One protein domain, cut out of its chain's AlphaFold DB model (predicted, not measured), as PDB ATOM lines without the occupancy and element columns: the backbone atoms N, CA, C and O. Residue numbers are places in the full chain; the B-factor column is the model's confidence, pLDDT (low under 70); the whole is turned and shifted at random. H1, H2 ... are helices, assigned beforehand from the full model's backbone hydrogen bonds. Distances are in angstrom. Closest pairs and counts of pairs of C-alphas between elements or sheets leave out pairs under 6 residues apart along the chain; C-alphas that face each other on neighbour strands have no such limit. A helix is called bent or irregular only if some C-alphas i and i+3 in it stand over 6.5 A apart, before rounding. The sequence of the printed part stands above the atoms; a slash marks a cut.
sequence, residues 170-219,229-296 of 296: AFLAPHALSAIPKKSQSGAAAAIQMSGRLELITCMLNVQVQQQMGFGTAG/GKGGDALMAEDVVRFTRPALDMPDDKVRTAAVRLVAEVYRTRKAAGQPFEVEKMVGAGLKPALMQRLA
ATOM      1  N   ALA A 170     262.761 291.415 266.352       88.19
ATOM      2  CA  ALA A 170     263.600 292.419 265.701       88.19
ATOM      3  C   ALA A 170     265.071 291.996 265.609       88.19
ATOM      4  O   ALA A 170     265.696 292.132 264.559       88.19
ATOM      5  N   PHE A 171     265.616 291.450 266.700       91.69
ATOM      6  CA  PHE A 171     266.987 290.947 266.726       91.69
ATOM      7  C   PHE A 171     267.156 289.687 265.868       91.69
ATOM      8  O   PHE A 171     268.094 289.587 265.087       91.69
ATOM      9  N   LEU A 172     266.252 288.710 265.986       94.69
ATOM     10  CA  LEU A 172     266.431 287.407 265.339       94.69
ATOM     11  C   LEU A 172     266.144 287.429 263.826       94.69
ATOM     12  O   LEU A 172     266.770 286.680 263.071       94.69
ATOM     13  N   ALA A 173     265.202 288.259 263.375       94.19
ATOM     14  CA  ALA A 173     264.712 288.296 261.996       94.19
ATOM     15  C   ALA A 173     265.816 288.472 260.933       94.19
ATOM     16  O   ALA A 173     265.873 287.637 260.021       94.19
ATOM     17  N   PRO A 174     266.740 289.451 261.045       94.12
ATOM     18  CA  PRO A 174     267.830 289.617 260.083       94.12
ATOM     19  C   PRO A 174     268.714 288.371 259.955       94.12
ATOM     20  O   PRO A 174     269.158 288.023 258.859       94.12
ATOM     21  N   HIS A 175     268.940 287.656 261.058       96.06
ATOM     22  CA  HIS A 175     269.755 286.443 261.067       96.06
ATOM     23  C   HIS A 175     268.998 285.245 260.485       96.06
ATOM     24  O   HIS A 175     269.553 284.505 259.667       96.06
ATOM     25  N   ALA A 176     267.734 285.046 260.863       96.19
ATOM     26  CA  ALA A 176     266.914 283.947 260.355       96.19
ATOM     27  C   ALA A 176     266.719 284.031 258.832       96.19
ATOM     28  O   ALA A 176     266.821 283.013 258.146       96.19
ATOM     29  N   LEU A 177     266.532 285.250 258.312       95.94
ATOM     30  CA  LEU A 177     266.331 285.552 256.890       95.94
ATOM     31  C   LEU A 177     267.644 285.806 256.125       95.94
ATOM     32  O   LEU A 177     267.626 286.113 254.932       95.94
ATOM     33  N   SER A 178     268.797 285.663 256.785       94.94
ATOM     34  CA  SER A 178     270.103 285.786 256.134       94.94
ATOM     35  C   SER A 178     270.343 284.661 255.128       94.94
ATOM     36  O   SER A 178     269.905 283.521 255.308       94.94
ATOM     37  N   ALA A 179     271.104 284.962 254.076       92.56
ATOM     38  CA  ALA A 179     271.481 283.967 253.083       92.56
ATOM     39  C   ALA A 179     272.191 282.766 253.732       92.56
ATOM     40  O   ALA A 179     273.113 282.919 254.537       92.56
ATOM     41  N   ILE A 180     271.802 281.550 253.335       91.75
ATOM     42  CA  ILE A 180     272.475 280.324 253.784       91.75
ATOM     43  C   ILE A 180     273.951 280.392 253.355       91.75
ATOM     44  O   ILE A 180     274.213 280.687 252.185       91.75
ATOM     45  N   PRO A 181     274.929 280.109 254.239       89.50
ATOM     46  CA  PRO A 181     276.348 280.173 253.893       89.50
ATOM     47  C   PRO A 181     276.695 279.331 252.660       89.50
ATOM     48  O   PRO A 181     276.244 278.195 252.548       89.50
ATOM     49  N   LYS A 182     277.572 279.839 251.778       87.81
ATOM     50  CA  LYS A 182     277.952 279.191 250.500       87.81
ATOM     51  C   LYS A 182     278.348 277.716 250.641       87.81
ATOM     52  O   LYS A 182     277.961 276.890 249.821       87.81
ATOM     53  N   LYS A 183     279.056 277.367 251.723       86.00
ATOM     54  CA  LYS A 183     279.462 275.985 252.054       86.00
ATOM     55  C   LYS A 183     278.292 275.006 252.221       86.00
ATOM     56  O   LYS A 183     278.495 273.799 252.202       86.00
ATOM     57  N   SER A 184     277.085 275.523 252.417       86.31
ATOM     58  CA  SER A 184     275.863 274.759 252.626       86.31
ATOM     59  C   SER A 184     274.798 275.062 251.576       86.31
ATOM     60  O   SER A 184     273.629 274.824 251.831       86.31
ATOM     61  N   GLN A 185     275.172 275.591 250.407       85.06
ATOM     62  CA  GLN A 185     274.234 275.877 249.311       85.06
ATOM     63  C   GLN A 185     274.157 274.758 248.264       85.06
ATOM     64  O   GLN A 185     273.386 274.864 247.315       85.06
ATOM     65  N   SER A 186     274.920 273.674 248.422       84.94
ATOM     66  CA  SER A 186     274.954 272.566 247.465       84.94
ATOM     67  C   SER A 186     274.548 271.221 248.076       84.94
ATOM     68  O   SER A 186     274.735 270.951 249.266       84.94
ATOM     69  N   GLY A 187     273.983 270.361 247.225       87.81
ATOM     70  CA  GLY A 187     273.641 268.977 247.555       87.81
ATOM     71  C   GLY A 187     272.687 268.833 248.744       87.81
ATOM     72  O   GLY A 187     271.822 269.674 248.985       87.81
ATOM     73  N   ALA A 188     272.859 267.751 249.506       89.06
ATOM     74  CA  ALA A 188     272.022 267.452 250.668       89.06
ATOM     75  C   ALA A 188     272.122 268.522 251.772       89.06
ATOM     76  O   ALA A 188     271.134 268.808 252.443       89.06
ATOM     77  N   ALA A 189     273.291 269.155 251.933       91.06
ATOM     78  CA  ALA A 189     273.492 270.203 252.932       91.06
ATOM     79  C   ALA A 189     272.590 271.423 252.682       91.06
ATOM     80  O   ALA A 189     272.081 271.999 253.643       91.06
ATOM     81  N   ALA A 190     272.338 271.761 251.411       92.38
ATOM     82  CA  ALA A 190     271.399 272.815 251.032       92.38
ATOM     83  C   ALA A 190     269.984 272.520 251.511       92.38
ATOM     84  O   ALA A 190     269.355 273.371 252.136       92.38
ATOM     85  N   ALA A 191     269.499 271.303 251.251       94.06
ATOM     86  CA  ALA A 191     268.153 270.902 251.638       94.06
ATOM     87  C   ALA A 191     267.979 270.915 253.162       94.06
ATOM     88  O   ALA A 191     267.004 271.468 253.661       94.06
ATOM     89  N   ILE A 192     268.952 270.384 253.905       94.69
ATOM     90  CA  ILE A 192     268.890 270.325 255.373       94.69
ATOM     91  C   ILE A 192     268.917 271.734 255.984       94.69
ATOM     92  O   ILE A 192     268.111 272.042 256.862       94.69
ATOM     93  N   GLN A 193     269.822 272.604 255.524       96.00
ATOM     94  CA  GLN A 193     269.920 273.967 256.053       96.00
ATOM     95  C   GLN A 193     268.705 274.815 255.682       96.00
ATOM     96  O   GLN A 193     268.215 275.556 256.531       96.00
ATOM     97  N   MET A 194     268.186 274.674 254.459       96.12
ATOM     98  CA  MET A 194     266.954 275.352 254.059       96.12
ATOM     99  C   MET A 194     265.765 274.858 254.882       96.12
ATOM    100  O   MET A 194     265.052 275.676 255.449       96.12
ATOM    101  N   SER A 195     265.592 273.542 255.030       95.69
ATOM    102  CA  SER A 195     264.527 272.957 255.853       95.69
ATOM    103  C   SER A 195     264.547 273.507 257.281       95.69
ATOM    104  O   SER A 195     263.541 274.011 257.768       95.69
ATOM    105  N   GLY A 196     265.721 273.506 257.925       96.69
ATOM    106  CA  GLY A 196     265.869 274.069 259.264       96.69
ATOM    107  C   GLY A 196     265.516 275.556 259.329       96.69
ATOM    108  O   GLY A 196     264.839 275.987 260.259       96.69
ATOM    109  N   ARG A 197     265.947 276.354 258.345       97.25
ATOM    110  CA  ARG A 197     265.606 277.783 258.282       97.25
ATOM    111  C   ARG A 197     264.105 278.017 258.129       97.25
ATOM    112  O   ARG A 197     263.569 278.871 258.827       97.25
ATOM    113  N   LEU A 198     263.435 277.259 257.263       97.31
ATOM    114  CA  LEU A 198     261.983 277.344 257.086       97.31
ATOM    115  C   LEU A 198     261.238 276.974 258.375       97.31
ATOM    116  O   LEU A 198     260.268 277.644 258.726       97.31
ATOM    117  N   GLU A 199     261.712 275.960 259.102       97.69
ATOM    118  CA  GLU A 199     261.146 275.569 260.398       97.69
ATOM    119  C   GLU A 199     261.306 276.687 261.438       97.69
ATOM    120  O   GLU A 199     260.328 277.103 262.053       97.69
ATOM    121  N   LEU A 200     262.513 277.255 261.573       98.06
ATOM    122  CA  LEU A 200     262.762 278.389 262.469       98.06
ATOM    123  C   LEU A 200     261.834 279.570 262.158       98.06
ATOM    124  O   LEU A 200     261.214 280.117 263.067       98.06
ATOM    125  N   ILE A 201     261.714 279.946 260.882       97.44
ATOM    126  CA  ILE A 201     260.851 281.049 260.444       97.44
ATOM    127  C   ILE A 201     259.379 280.747 260.755       97.44
ATOM    128  O   ILE A 201     258.659 281.628 261.220       97.44
ATOM    129  N   THR A 202     258.939 279.503 260.564       96.44
ATOM    130  CA  THR A 202     257.583 279.068 260.928       96.44
ATOM    131  C   THR A 202     257.337 279.245 262.428       96.44
ATOM    132  O   THR A 202     256.330 279.829 262.828       96.44
ATOM    133  N   CYS A 203     258.279 278.827 263.279       96.38
ATOM    134  CA  CYS A 203     258.170 279.043 264.721       96.38
ATOM    135  C   CYS A 203     258.163 280.534 265.096       96.38
ATOM    136  O   CYS A 203     257.416 280.934 265.986       96.38
ATOM    137  N   MET A 204     258.956 281.365 264.416       94.88
ATOM    138  CA  MET A 204     258.974 282.814 264.639       94.88
ATOM    139  C   MET A 204     257.641 283.479 264.277       94.88
ATOM    140  O   MET A 204     257.181 284.346 265.016       94.88
ATOM    141  N   LEU A 205     256.987 283.052 263.190       92.31
ATOM    142  CA  LEU A 205     255.640 283.523 262.846       92.31
ATOM    143  C   LEU A 205     254.618 283.145 263.923       92.31
ATOM    144  O   LEU A 205     253.798 283.978 264.300       92.31
ATOM    145  N   ASN A 206     254.704 281.934 264.480       91.50
ATOM    146  CA  ASN A 206     253.835 281.528 265.588       91.50
ATOM    147  C   ASN A 206     254.051 282.406 266.827       91.50
ATOM    148  O   ASN A 206     253.082 282.841 267.449       91.50
ATOM    149  N   VAL A 207     255.310 282.711 267.156       89.75
ATOM    150  CA  VAL A 207     255.657 283.645 268.237       89.75
ATOM    151  C   VAL A 207     255.075 285.036 267.962       89.75
ATOM    152  O   VAL A 207     254.485 285.638 268.854       89.75
ATOM    153  N   GLN A 208     255.158 285.533 266.727       88.19
ATOM    154  CA  GLN A 208     254.568 286.817 266.349       88.19
ATOM    155  C   GLN A 208     253.044 286.836 266.521       88.19
ATOM    156  O   GLN A 208     252.505 287.786 267.084       88.19
ATOM    157  N   VAL A 209     252.344 285.790 266.072       85.81
ATOM    158  CA  VAL A 209     250.886 285.667 266.240       85.81
ATOM    159  C   VAL A 209     250.515 285.633 267.726       85.81
ATOM    160  O   VAL A 209     249.595 286.333 268.147       85.81
ATOM    161  N   GLN A 210     251.255 284.885 268.545       84.75
ATOM    162  CA  GLN A 210     251.044 284.846 269.997       84.75
ATOM    163  C   GLN A 210     251.216 286.227 270.641       84.75
ATOM    164  O   GLN A 210     250.378 286.634 271.447       84.75
ATOM    165  N   GLN A 211     252.247 286.973 270.240       82.75
ATOM    166  CA  GLN A 211     252.504 288.327 270.737       82.75
ATOM    167  C   GLN A 211     251.410 289.320 270.326       82.75
ATOM    168  O   GLN A 211     251.020 290.159 271.135       82.75
ATOM    169  N   GLN A 212     250.859 289.202 269.112       78.81
ATOM    170  CA  GLN A 212     249.717 290.012 268.660       78.81
ATOM    171  C   GLN A 212     248.448 289.741 269.475       78.81
ATOM    172  O   GLN A 212     247.671 290.654 269.736       78.81
ATOM    173  N   MET A 213     248.264 288.498 269.921       79.75
ATOM    174  CA  MET A 213     247.171 288.091 270.808       79.75
ATOM    175  C   MET A 213     247.423 288.455 272.285       79.75
ATOM    176  O   MET A 213     246.619 288.112 273.148       79.75
ATOM    177  N   GLY A 214     248.537 289.126 272.598       74.75
ATOM    178  CA  GLY A 214     248.901 289.551 273.952       74.75
ATOM    179  C   GLY A 214     249.628 288.496 274.794       74.75
ATOM    180  O   GLY A 214     250.045 288.802 275.913       74.75
ATOM    181  N   PHE A 215     249.855 287.285 274.281       70.31
ATOM    182  CA  PHE A 215     250.607 286.246 274.991       70.31
ATOM    183  C   PHE A 215     252.117 286.517 274.940       70.31
ATOM    184  O   PHE A 215     252.656 286.920 273.913       70.31
ATOM    185  N   GLY A 216     252.820 286.288 276.055       64.06
ATOM    186  CA  GLY A 216     254.284 286.430 276.111       64.06
ATOM    187  C   GLY A 216     254.804 287.873 276.034       64.06
ATOM    188  O   GLY A 216     255.992 288.083 275.820       64.06
ATOM    189  N   THR A 217     253.937 288.874 276.218       61.03
ATOM    190  CA  THR A 217     254.305 290.305 276.203       61.03
ATOM    191  C   THR A 217     254.653 290.865 277.590       61.03
ATOM    192  O   THR A 217     255.058 292.024 277.709       61.03
ATOM    193  N   ALA A 218     254.523 290.054 278.648       55.50
ATOM    194  CA  ALA A 218     254.817 290.449 280.023       55.50
ATOM    195  C   ALA A 218     256.275 290.928 280.153       55.50
ATOM    196  O   ALA A 218     257.210 290.174 279.901       55.50
ATOM    197  N   GLY A 219     256.462 292.197 280.527       58.56
ATOM    198  CA  GLY A 219     257.783 292.827 280.657       58.56
ATOM    199  C   GLY A 219     258.246 293.654 279.450       58.56
ATOM    200  O   GLY A 219     259.271 294.324 279.557       58.56
ATOM    201  N   GLY A 229     260.799 300.359 266.852       36.72
ATOM    202  CA  GLY A 229     260.170 301.111 265.765       36.72
ATOM    203  C   GLY A 229     258.720 300.691 265.492       36.72
ATOM    204  O   GLY A 229     258.265 299.618 265.873       36.72
ATOM    205  N   LYS A 230     257.971 301.518 264.752       35.50
ATOM    206  CA  LYS A 230     256.564 301.264 264.354       35.50
ATOM    207  C   LYS A 230     256.348 300.013 263.461       35.50
ATOM    208  O   LYS A 230     255.270 299.847 262.903       35.50
ATOM    209  N   GLY A 231     257.345 299.137 263.340       39.97
ATOM    210  CA  GLY A 231     257.286 297.884 262.591       39.97
ATOM    211  C   GLY A 231     258.458 296.918 262.817       39.97
ATOM    212  O   GLY A 231     258.480 295.886 262.169       39.97
ATOM    213  N   GLY A 232     259.437 297.190 263.685       46.62
ATOM    214  CA  GLY A 232     260.666 296.381 263.731       46.62
ATOM    215  C   GLY A 232     260.587 295.106 264.568       46.62
ATOM    216  O   GLY A 232     261.416 294.233 264.364       46.62
ATOM    217  N   ASP A 233     259.583 294.929 265.433       55.41
ATOM    218  CA  ASP A 233     259.392 293.669 266.181       55.41
ATOM    219  C   ASP A 233     258.589 292.613 265.398       55.41
ATOM    220  O   ASP A 233     258.245 291.555 265.920       55.41
ATOM    221  N   ALA A 234     258.252 292.903 264.140       68.94
ATOM    222  CA  ALA A 234     257.499 292.008 263.278       68.94
ATOM    223  C   ALA A 234     258.385 291.472 262.151       68.94
ATOM    224  O   ALA A 234     259.085 292.207 261.458       68.94
ATOM    225  N   LEU A 235     258.301 290.168 261.929       85.62
ATOM    226  CA  LEU A 235     258.815 289.509 260.749       85.62
ATOM    227  C   LEU A 235     258.012 289.987 259.530       85.62
ATOM    228  O   LEU A 235     256.804 289.747 259.423       85.62
ATOM    229  N   MET A 236     258.682 290.688 258.618       88.62
ATOM    230  CA  MET A 236     258.052 291.216 257.410       88.62
ATOM    231  C   MET A 236     257.679 290.073 256.468       88.62
ATOM    232  O   MET A 236     258.532 289.289 256.047       88.62
ATOM    233  N   ALA A 237     256.396 289.990 256.116       88.94
ATOM    234  CA  ALA A 237     255.874 288.958 255.222       88.94
ATOM    235  C   ALA A 237     256.618 288.931 253.880       88.94
ATOM    236  O   ALA A 237     256.892 287.864 253.335       88.94
ATOM    237  N   GLU A 238     256.957 290.111 253.363       90.50
ATOM    238  CA  GLU A 238     257.689 290.304 252.121       90.50
ATOM    239  C   GLU A 238     259.056 289.622 252.168       90.50
ATOM    240  O   GLU A 238     259.416 288.878 251.251       90.50
ATOM    241  N   ASP A 239     259.799 289.836 253.253       92.56
ATOM    242  CA  ASP A 239     261.136 289.277 253.428       92.56
ATOM    243  C   ASP A 239     261.078 287.765 253.646       92.56
ATOM    244  O   ASP A 239     261.899 287.031 253.090       92.56
ATOM    245  N   VAL A 240     260.058 287.274 254.362       94.00
ATOM    246  CA  VAL A 240     259.800 285.833 254.516       94.00
ATOM    247  C   VAL A 240     259.551 285.181 253.161       94.00
ATOM    248  O   VAL A 240     260.187 284.174 252.837       94.00
ATOM    249  N   VAL A 241     258.665 285.746 252.337       92.44
ATOM    250  CA  VAL A 241     258.369 285.200 251.003       92.44
ATOM    251  C   VAL A 241     259.604 285.276 250.104       92.44
ATOM    252  O   VAL A 241     259.923 284.301 249.420       92.44
ATOM    253  N   ARG A 242     260.354 286.384 250.145       92.88
ATOM    254  CA  ARG A 242     261.586 286.555 249.364       92.88
ATOM    255  C   ARG A 242     262.658 285.534 249.744       92.88
ATOM    256  O   ARG A 242     263.281 284.963 248.849       92.88
ATOM    257  N   PHE A 243     262.856 285.290 251.038       94.50
ATOM    258  CA  PHE A 243     263.776 284.272 251.538       94.50
ATOM    259  C   PHE A 243     263.331 282.857 251.147       94.50
ATOM    260  O   PHE A 243     264.153 282.033 250.757       94.50
ATOM    261  N   THR A 244     262.026 282.586 251.217       94.25
ATOM    262  CA  THR A 244     261.443 281.259 250.961       94.25
ATOM    263  C   THR A 244     261.424 280.898 249.477       94.25
ATOM    264  O   THR A 244     261.446 279.719 249.127       94.25
ATOM    265  N   ARG A 245     261.417 281.890 248.581       92.31
ATOM    266  CA  ARG A 245     261.277 281.687 247.132       92.31
ATOM    267  C   ARG A 245     262.204 280.606 246.548       92.31
ATOM    268  O   ARG A 245     261.674 279.710 245.896       92.31
ATOM    269  N   PRO A 246     263.533 280.596 246.785       91.50
ATOM    270  CA  PRO A 246     264.412 279.573 246.214       91.50
ATOM    271  C   PRO A 246     264.069 278.148 246.670       91.50
ATOM    272  O   PRO A 246     264.345 277.193 245.950       91.50
ATOM    273  N   ALA A 247     263.456 277.992 247.849       92.31
ATOM    274  CA  ALA A 247     263.075 276.695 248.399       92.31
ATOM    275  C   ALA A 247     261.925 276.026 247.628       92.31
ATOM    276  O   ALA A 247     261.812 274.801 247.651       92.31
ATOM    277  N   LEU A 248     261.104 276.804 246.913       89.94
ATOM    278  CA  LEU A 248     260.000 276.291 246.091       89.94
ATOM    279  C   LEU A 248     260.489 275.510 244.863       89.94
ATOM    280  O   LEU A 248     259.791 274.608 244.398       89.94
ATOM    281  N   ASP A 249     261.702 275.804 244.394       89.12
ATOM    282  CA  ASP A 249     262.322 275.172 243.226       89.12
ATOM    283  C   ASP A 249     263.381 274.122 243.604       89.12
ATOM    284  O   ASP A 249     264.015 273.520 242.734       89.12
ATOM    285  N   MET A 250     263.591 273.865 244.901       89.75
ATOM    286  CA  MET A 250     264.600 272.900 245.337       89.75
ATOM    287  C   MET A 250     264.230 271.461 244.940       89.75
ATOM    288  O   MET A 250     263.051 271.102 244.949       89.75
ATOM    289  N   PRO A 251     265.216 270.586 244.647       89.31
ATOM    290  CA  PRO A 251     264.952 269.187 244.293       89.31
ATOM    291  C   PRO A 251     264.254 268.385 245.400       89.31
ATOM    292  O   PRO A 251     263.463 267.486 245.105       89.31
ATOM    293  N   ASP A 252     264.513 268.724 246.663       91.12
ATOM    294  CA  ASP A 252     263.948 268.043 247.826       91.12
ATOM    295  C   ASP A 252     262.458 268.378 248.022       91.12
ATOM    296  O   ASP A 252     262.069 269.539 248.156       91.12
ATOM    297  N   ASP A 253     261.610 267.348 248.042       90.31
ATOM    298  CA  ASP A 253     260.156 267.510 248.137       90.31
ATOM    299  C   ASP A 253     259.676 268.016 249.502       90.31
ATOM    300  O   ASP A 253     258.703 268.775 249.581       90.31
ATOM    301  N   LYS A 254     260.381 267.657 250.582       91.62
ATOM    302  CA  LYS A 254     260.038 268.113 251.932       91.62
ATOM    303  C   LYS A 254     260.304 269.605 252.061       91.62
ATOM    304  O   LYS A 254     259.454 270.319 252.585       91.62
ATOM    305  N   VAL A 255     261.430 270.076 251.520       94.44
ATOM    306  CA  VAL A 255     261.769 271.505 251.491       94.44
ATOM    307  C   VAL A 255     260.732 272.298 250.702       94.44
ATOM    308  O   VAL A 255     260.207 273.282 251.222       94.44
ATOM    309  N   ARG A 256     260.356 271.841 249.499       93.06
ATOM    310  CA  ARG A 256     259.291 272.496 248.722       93.06
ATOM    311  C   ARG A 256     257.971 272.526 249.484       93.06
ATOM    312  O   ARG A 256     257.314 273.558 249.543       93.06
ATOM    313  N   THR A 257     257.581 271.408 250.093       91.94
ATOM    314  CA  THR A 257     256.330 271.318 250.857       91.94
ATOM    315  C   THR A 257     256.324 272.270 252.055       91.94
ATOM    316  O   THR A 257     255.315 272.935 252.291       91.94
ATOM    317  N   ALA A 258     257.436 272.370 252.787       93.88
ATOM    318  CA  ALA A 258     257.593 273.318 253.888       93.88
ATOM    319  C   ALA A 258     257.512 274.772 253.396       93.88
ATOM    320  O   ALA A 258     256.773 275.571 253.963       93.88
ATOM    321  N   ALA A 259     258.184 275.090 252.287       94.06
ATOM    322  CA  ALA A 259     258.162 276.419 251.682       94.06
ATOM    323  C   ALA A 259     256.742 276.855 251.280       94.06
ATOM    324  O   ALA A 259     256.325 277.973 251.567       94.06
ATOM    325  N   VAL A 260     255.958 275.953 250.685       91.38
ATOM    326  CA  VAL A 260     254.556 276.218 250.316       91.38
ATOM    327  C   VAL A 260     253.697 276.490 251.535       91.38
ATOM    328  O   VAL A 260     252.898 277.422 251.523       91.38
ATOM    329  N   ARG A 261     253.850 275.675 252.584       91.75
ATOM    330  CA  ARG A 261     253.112 275.864 253.837       91.75
ATOM    331  C   ARG A 261     253.427 277.220 254.448       91.75
ATOM    332  O   ARG A 261     252.497 277.923 254.818       91.75
ATOM    333  N   LEU A 262     254.704 277.594 254.475       93.69
ATOM    334  CA  LEU A 262     255.150 278.871 255.012       93.69
ATOM    335  C   LEU A 262     254.576 280.057 254.224       93.69
ATOM    336  O   LEU A 262     253.985 280.956 254.816       93.69
ATOM    337  N   VAL A 263     254.671 280.044 252.890       91.88
ATOM    338  CA  VAL A 263     254.092 281.106 252.044       91.88
ATOM    339  C   VAL A 263     252.572 281.189 252.217       91.88
ATOM    340  O   VAL A 263     252.027 282.287 252.330       91.88
ATOM    341  N   ALA A 264     251.887 280.045 252.282       88.69
ATOM    342  CA  ALA A 264     250.445 280.003 252.505       88.69
ATOM    343  C   ALA A 264     250.054 280.574 253.874       88.69
ATOM    344  O   ALA A 264     249.053 281.276 253.978       88.69
ATOM    345  N   GLU A 265     250.844 280.310 254.913       89.31
ATOM    346  CA  GLU A 265     250.597 280.826 256.259       89.31
ATOM    347  C   GLU A 265     250.716 282.350 256.321       89.31
ATOM    348  O   GLU A 265     249.832 283.040 256.838       89.31
ATOM    349  N   VAL A 266     251.764 282.891 255.699       89.88
ATOM    350  CA  VAL A 266     251.955 284.338 255.570       89.88
ATOM    351  C   VAL A 266     250.789 284.973 254.806       89.88
ATOM    352  O   VAL A 266     250.249 285.995 255.236       89.88
ATOM    353  N   TYR A 267     250.355 284.351 253.705       87.44
ATOM    354  CA  TYR A 267     249.211 284.822 252.923       87.44
ATOM    355  C   TYR A 267     247.913 284.840 253.734       87.44
ATOM    356  O   TYR A 267     247.222 285.860 253.763       87.44
ATOM    357  N   ARG A 268     247.592 283.742 254.432       86.12
ATOM    358  CA  ARG A 268     246.386 283.646 255.272       86.12
ATOM    359  C   ARG A 268     246.380 284.701 256.367       86.12
ATOM    360  O   ARG A 268     245.359 285.355 256.558       86.12
ATOM    361  N   THR A 269     247.516 284.905 257.029       83.75
ATOM    362  CA  THR A 269     247.656 285.896 258.104       83.75
ATOM    363  C   THR A 269     247.419 287.317 257.585       83.75
ATOM    364  O   THR A 269     246.629 288.067 258.156       83.75
ATOM    365  N   ARG A 270     248.031 287.679 256.447       84.25
ATOM    366  CA  ARG A 270     247.828 288.980 255.780       84.25
ATOM    367  C   ARG A 270     246.374 289.187 255.344       84.25
ATOM    368  O   ARG A 270     245.797 290.240 255.611       84.25
ATOM    369  N   LYS A 271     245.771 288.166 254.729       84.00
ATOM    370  CA  LYS A 271     244.372 288.184 254.277       84.00
ATOM    371  C   LYS A 271     243.401 288.350 255.447       84.00
ATOM    372  O   LYS A 271     242.483 289.158 255.352       84.00
ATOM    373  N   ALA A 272     243.620 287.639 256.555       82.69
ATOM    374  CA  ALA A 272     242.814 287.764 257.769       82.69
ATOM    375  C   ALA A 272     242.906 289.168 258.393       82.69
ATOM    376  O   ALA A 272     241.917 289.671 258.915       82.69
ATOM    377  N   ALA A 273     244.063 289.826 258.277       81.44
ATOM    378  CA  ALA A 273     244.258 291.210 258.704       81.44
ATOM    379  C   ALA A 273     243.692 292.260 257.722       81.44
ATOM    380  O   ALA A 273     243.842 293.458 257.960       81.44
ATOM    381  N   GLY A 274     243.086 291.844 256.602       80.06
ATOM    382  CA  GLY A 274     242.590 292.751 255.561       80.06
ATOM    383  C   GLY A 274     243.696 293.526 254.835       80.06
ATOM    384  O   GLY A 274     243.419 294.543 254.202       80.06
ATOM    385  N   GLN A 275     244.950 293.076 254.935       80.56
ATOM    386  CA  GLN A 275     246.093 293.745 254.320       80.56
ATOM    387  C   GLN A 275     246.294 293.230 252.888       80.56
ATOM    388  O   GLN A 275     246.374 292.012 252.690       80.56
ATOM    389  N   PRO A 276     246.409 294.117 251.881       79.06
ATOM    390  CA  PRO A 276     246.698 293.692 250.519       79.06
ATOM    391  C   PRO A 276     248.069 293.012 250.473       79.06
ATOM    392  O   PRO A 276     249.054 293.537 250.994       79.06
ATOM    393  N   PHE A 277     248.141 291.830 249.860       82.31
ATOM    394  CA  PHE A 277     249.391 291.085 249.746       82.31
ATOM    395  C   PHE A 277     249.459 290.309 248.431       82.31
ATOM    396  O   PHE A 277     248.814 289.277 248.254       82.31
ATOM    397  N   GLU A 278     250.255 290.821 247.495       81.69
ATOM    398  CA  GLU A 278     250.394 290.276 246.142       81.69
ATOM    399  C   GLU A 278     251.452 289.160 246.091       81.69
ATOM    400  O   GLU A 278     252.489 289.280 245.436       81.69
ATOM    401  N   VAL A 279     251.187 288.051 246.789       79.44
ATOM    402  CA  VAL A 279     252.095 286.884 246.873       79.44
ATOM    403  C   VAL A 279     252.522 286.388 245.498       79.44
ATOM    404  O   VAL A 279     253.686 286.053 245.288       79.44
ATOM    405  N   GLU A 280     251.595 286.379 244.544       76.06
ATOM    406  CA  GLU A 280     251.814 285.900 243.178       76.06
ATOM    407  C   GLU A 280     252.944 286.663 242.473       76.06
ATOM    408  O   GLU A 280     253.798 286.055 241.825       76.06
ATOM    409  N   LYS A 281     253.016 287.988 242.661       79.50
ATOM    410  CA  LYS A 281     254.088 288.814 242.086       79.50
ATOM    411  C   LYS A 281     255.433 288.539 242.752       79.50
ATOM    412  O   LYS A 281     256.463 288.564 242.083       79.50
ATOM    413  N   MET A 282     255.427 288.262 244.055       76.25
ATOM    414  CA  MET A 282     256.644 288.039 244.840       76.25
ATOM    415  C   MET A 282     257.273 286.670 244.597       76.25
ATOM    416  O   MET A 282     258.497 286.541 244.542       76.25
ATOM    417  N   VAL A 283     256.442 285.641 244.447       73.88
ATOM    418  CA  VAL A 283     256.913 284.290 244.143       73.88
ATOM    419  C   VAL A 283     257.246 284.153 242.648       73.88
ATOM    420  O   VAL A 283     258.206 283.465 242.285       73.88
ATOM    421  N   GLY A 284     256.545 284.907 241.796       66.56
ATOM    422  CA  GLY A 284     256.751 284.986 240.355       66.56
ATOM    423  C   GLY A 284     255.823 284.057 239.566       66.56
ATOM    424  O   GLY A 284     255.314 283.064 240.080       66.56
ATOM    425  N   ALA A 285     255.652 284.358 238.275       55.34
ATOM    426  CA  ALA A 285     254.711 283.697 237.355       55.34
ATOM    427  C   ALA A 285     254.968 282.192 237.085       55.34
ATOM    428  O   ALA A 285     254.232 281.570 236.326       55.34
ATOM    429  N   GLY A 286     256.012 281.599 237.678       52.66
ATOM    430  CA  GLY A 286     256.409 280.196 237.497       52.66
ATOM    431  C   GLY A 286     255.820 279.212 238.515       52.66
ATOM    432  O   GLY A 286     256.155 278.028 238.477       52.66
ATOM    433  N   LEU A 287     254.963 279.669 239.436       57.88
ATOM    434  CA  LEU A 287     254.278 278.792 240.386       57.88
ATOM    435  C   LEU A 287     253.430 277.758 239.638       57.88
ATOM    436  O   LEU A 287     252.466 278.094 238.952       57.88
ATOM    437  N   LYS A 288     253.772 276.474 239.800       60.66
ATOM    438  CA  LYS A 288     252.969 275.372 239.257       60.66
ATOM    439  C   LYS A 288     251.506 275.532 239.713       60.66
ATOM    440  O   LYS A 288     251.287 275.791 240.895       60.66
ATOM    441  N   PRO A 289     250.501 275.289 238.852       56.94
ATOM    442  CA  PRO A 289     249.081 275.446 239.198       56.94
ATOM    443  C   PRO A 289     248.643 274.703 240.475       56.94
ATOM    444  O   PRO A 289     247.798 275.183 241.225       56.94
ATOM    445  N   ALA A 290     249.272 273.563 240.780       56.50
ATOM    446  CA  ALA A 290     249.033 272.800 242.009       56.50
ATOM    447  C   ALA A 290     249.464 273.536 243.297       56.50
ATOM    448  O   ALA A 290     248.915 273.289 244.369       56.50
ATOM    449  N   LEU A 291     250.451 274.432 243.205       58.09
ATOM    450  CA  LEU A 291     250.895 275.281 244.311       58.09
ATOM    451  C   LEU A 291     249.911 276.438 244.520       58.09
ATOM    452  O   LEU A 291     249.565 276.734 245.658       58.09
ATOM    453  N   MET A 292     249.389 277.009 243.431       59.47
ATOM    454  CA  MET A 292     248.336 278.034 243.465       59.47
ATOM    455  C   MET A 292     247.043 277.511 244.109       59.47
ATOM    456  O   MET A 292     246.456 278.197 244.937       59.47
ATOM    457  N   GLN A 293     246.651 276.262 243.830       61.09
ATOM    458  CA  GLN A 293     245.496 275.617 244.480       61.09
ATOM    459  C   GLN A 293     245.614 275.499 246.007       61.09
ATOM    460  O   GLN A 293     244.594 275.401 246.678       61.09
ATOM    461  N   ARG A 294     246.831 275.482 246.566       58.62
ATOM    462  CA  ARG A 294     247.049 275.448 248.025       58.62
ATOM    463  C   ARG A 294     247.107 276.836 248.669       58.62
ATOM    464  O   ARG A 294     247.104 276.922 249.898       58.62
ATOM    465  N   LEU A 295     247.222 277.883 247.851       54.88
ATOM    466  CA  LEU A 295     247.236 279.286 248.265       54.88
ATOM    467  C   LEU A 295     245.845 279.942 248.171       54.88
ATOM    468  O   LEU A 295     245.621 280.926 248.872       54.88
ATOM    469  N   ALA A 296     244.943 279.412 247.335       50.91
ATOM    470  CA  ALA A 296     243.536 279.824 247.229       50.91
ATOM    471  C   ALA A 296     242.728 279.465 248.489       50.91
ATOM    472  O   ALA A 296     241.937 280.334 248.933       50.91
TER     473      ALA A 296
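AT A GLANCE: This is residues 170 to 219 and 229 to 296 of the 296 residues of an uncharacterized protein of Gonium pectorale (UniProt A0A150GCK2). The long helix H2 forms a three-helix bundle with the hairpin of H3 and H4, their centres making a triangle. H1 folds back along H2 on one side, H5 packs on H3, and the small H6 sits beside H4. The bundle is up and down, each helix running against the one before. The printed part has 118 residues with six named helices, H1 to H6 in order, and no named strand, an all-helix class. It is compact, with a radius of gyration of the C-alphas of 14.7 A and spans of 44 by 33 by 20 A.

HOW THE PARTS SIT: H2, residues 187 to 212, touches H4, residues 253 to 272, with its residues 191 to 202 alone, the same way at a shallow tilt of 22 degrees; the closest C-alphas, Ser 195 and Val 255, are 5.4 A apart. H3, residues 237 to 249, forms a helical hairpin with H4, at a shallow tilt of 26 degrees; the closest C-alphas, Leu 248 and Arg 256, are 4.7 A apart. H2 and H3 only just touch, with 3 pairs of C-alphas within 8 A, the closest those of Met 194 and Ala 247, 7.0 A apart. H1, residues 170 to 176, forms a hairpin with H2, but they only just touch, with 3 pairs; the closest C-alphas, Ala 176 and Arg 197, are 6.6 A apart. H5, residues 279 to 283, touches H3; the closest C-alphas, Arg 245 and Val 283, are 5.9 A apart. H6, residues 289 to 292, is close to H4 but not clearly touching: the C-alphas of Val 260 and Leu 291, their closest, are 7.1 A apart. Every O i to N i+4 pair is within hydrogen-bond range in H4 and H5, against 21 of 22 in H2, 5 of 9 in H3 and 1 of 3 in H1, which has 2 of 4 O i to N i+3 pairs; H6 is too short for an i+4 pair.

IN THESE COORDINATES: H2 is 38.2 A long from C-alpha 187 at (273.641, 268.977, 247.555), H4 28.4 A, H3 19.4 A and H1 10.6 A; H5 and H6 have 5 and 4 residues, and H6 ends at C-alpha 292 at (248.336, 278.034, 243.465). H3 is irregular, with C-alphas 243 and 246 7.1 A apart, and H1 only just, with C-alphas 171 and 174 6.8 A apart.

THE WHOLE: The C-alphas of Gly 219 and Pro 289, the two farthest apart, are 45.8 A apart. Residues 220 to 228 are not printed, and C-alphas 219 and 229 are 17.2 A apart across this cut, in the link from H2 to H3. Of the links printed whole, none is long. The model's pLDDT is under 70 at residues 216 to 219, 229 to 234 and 284 to 296.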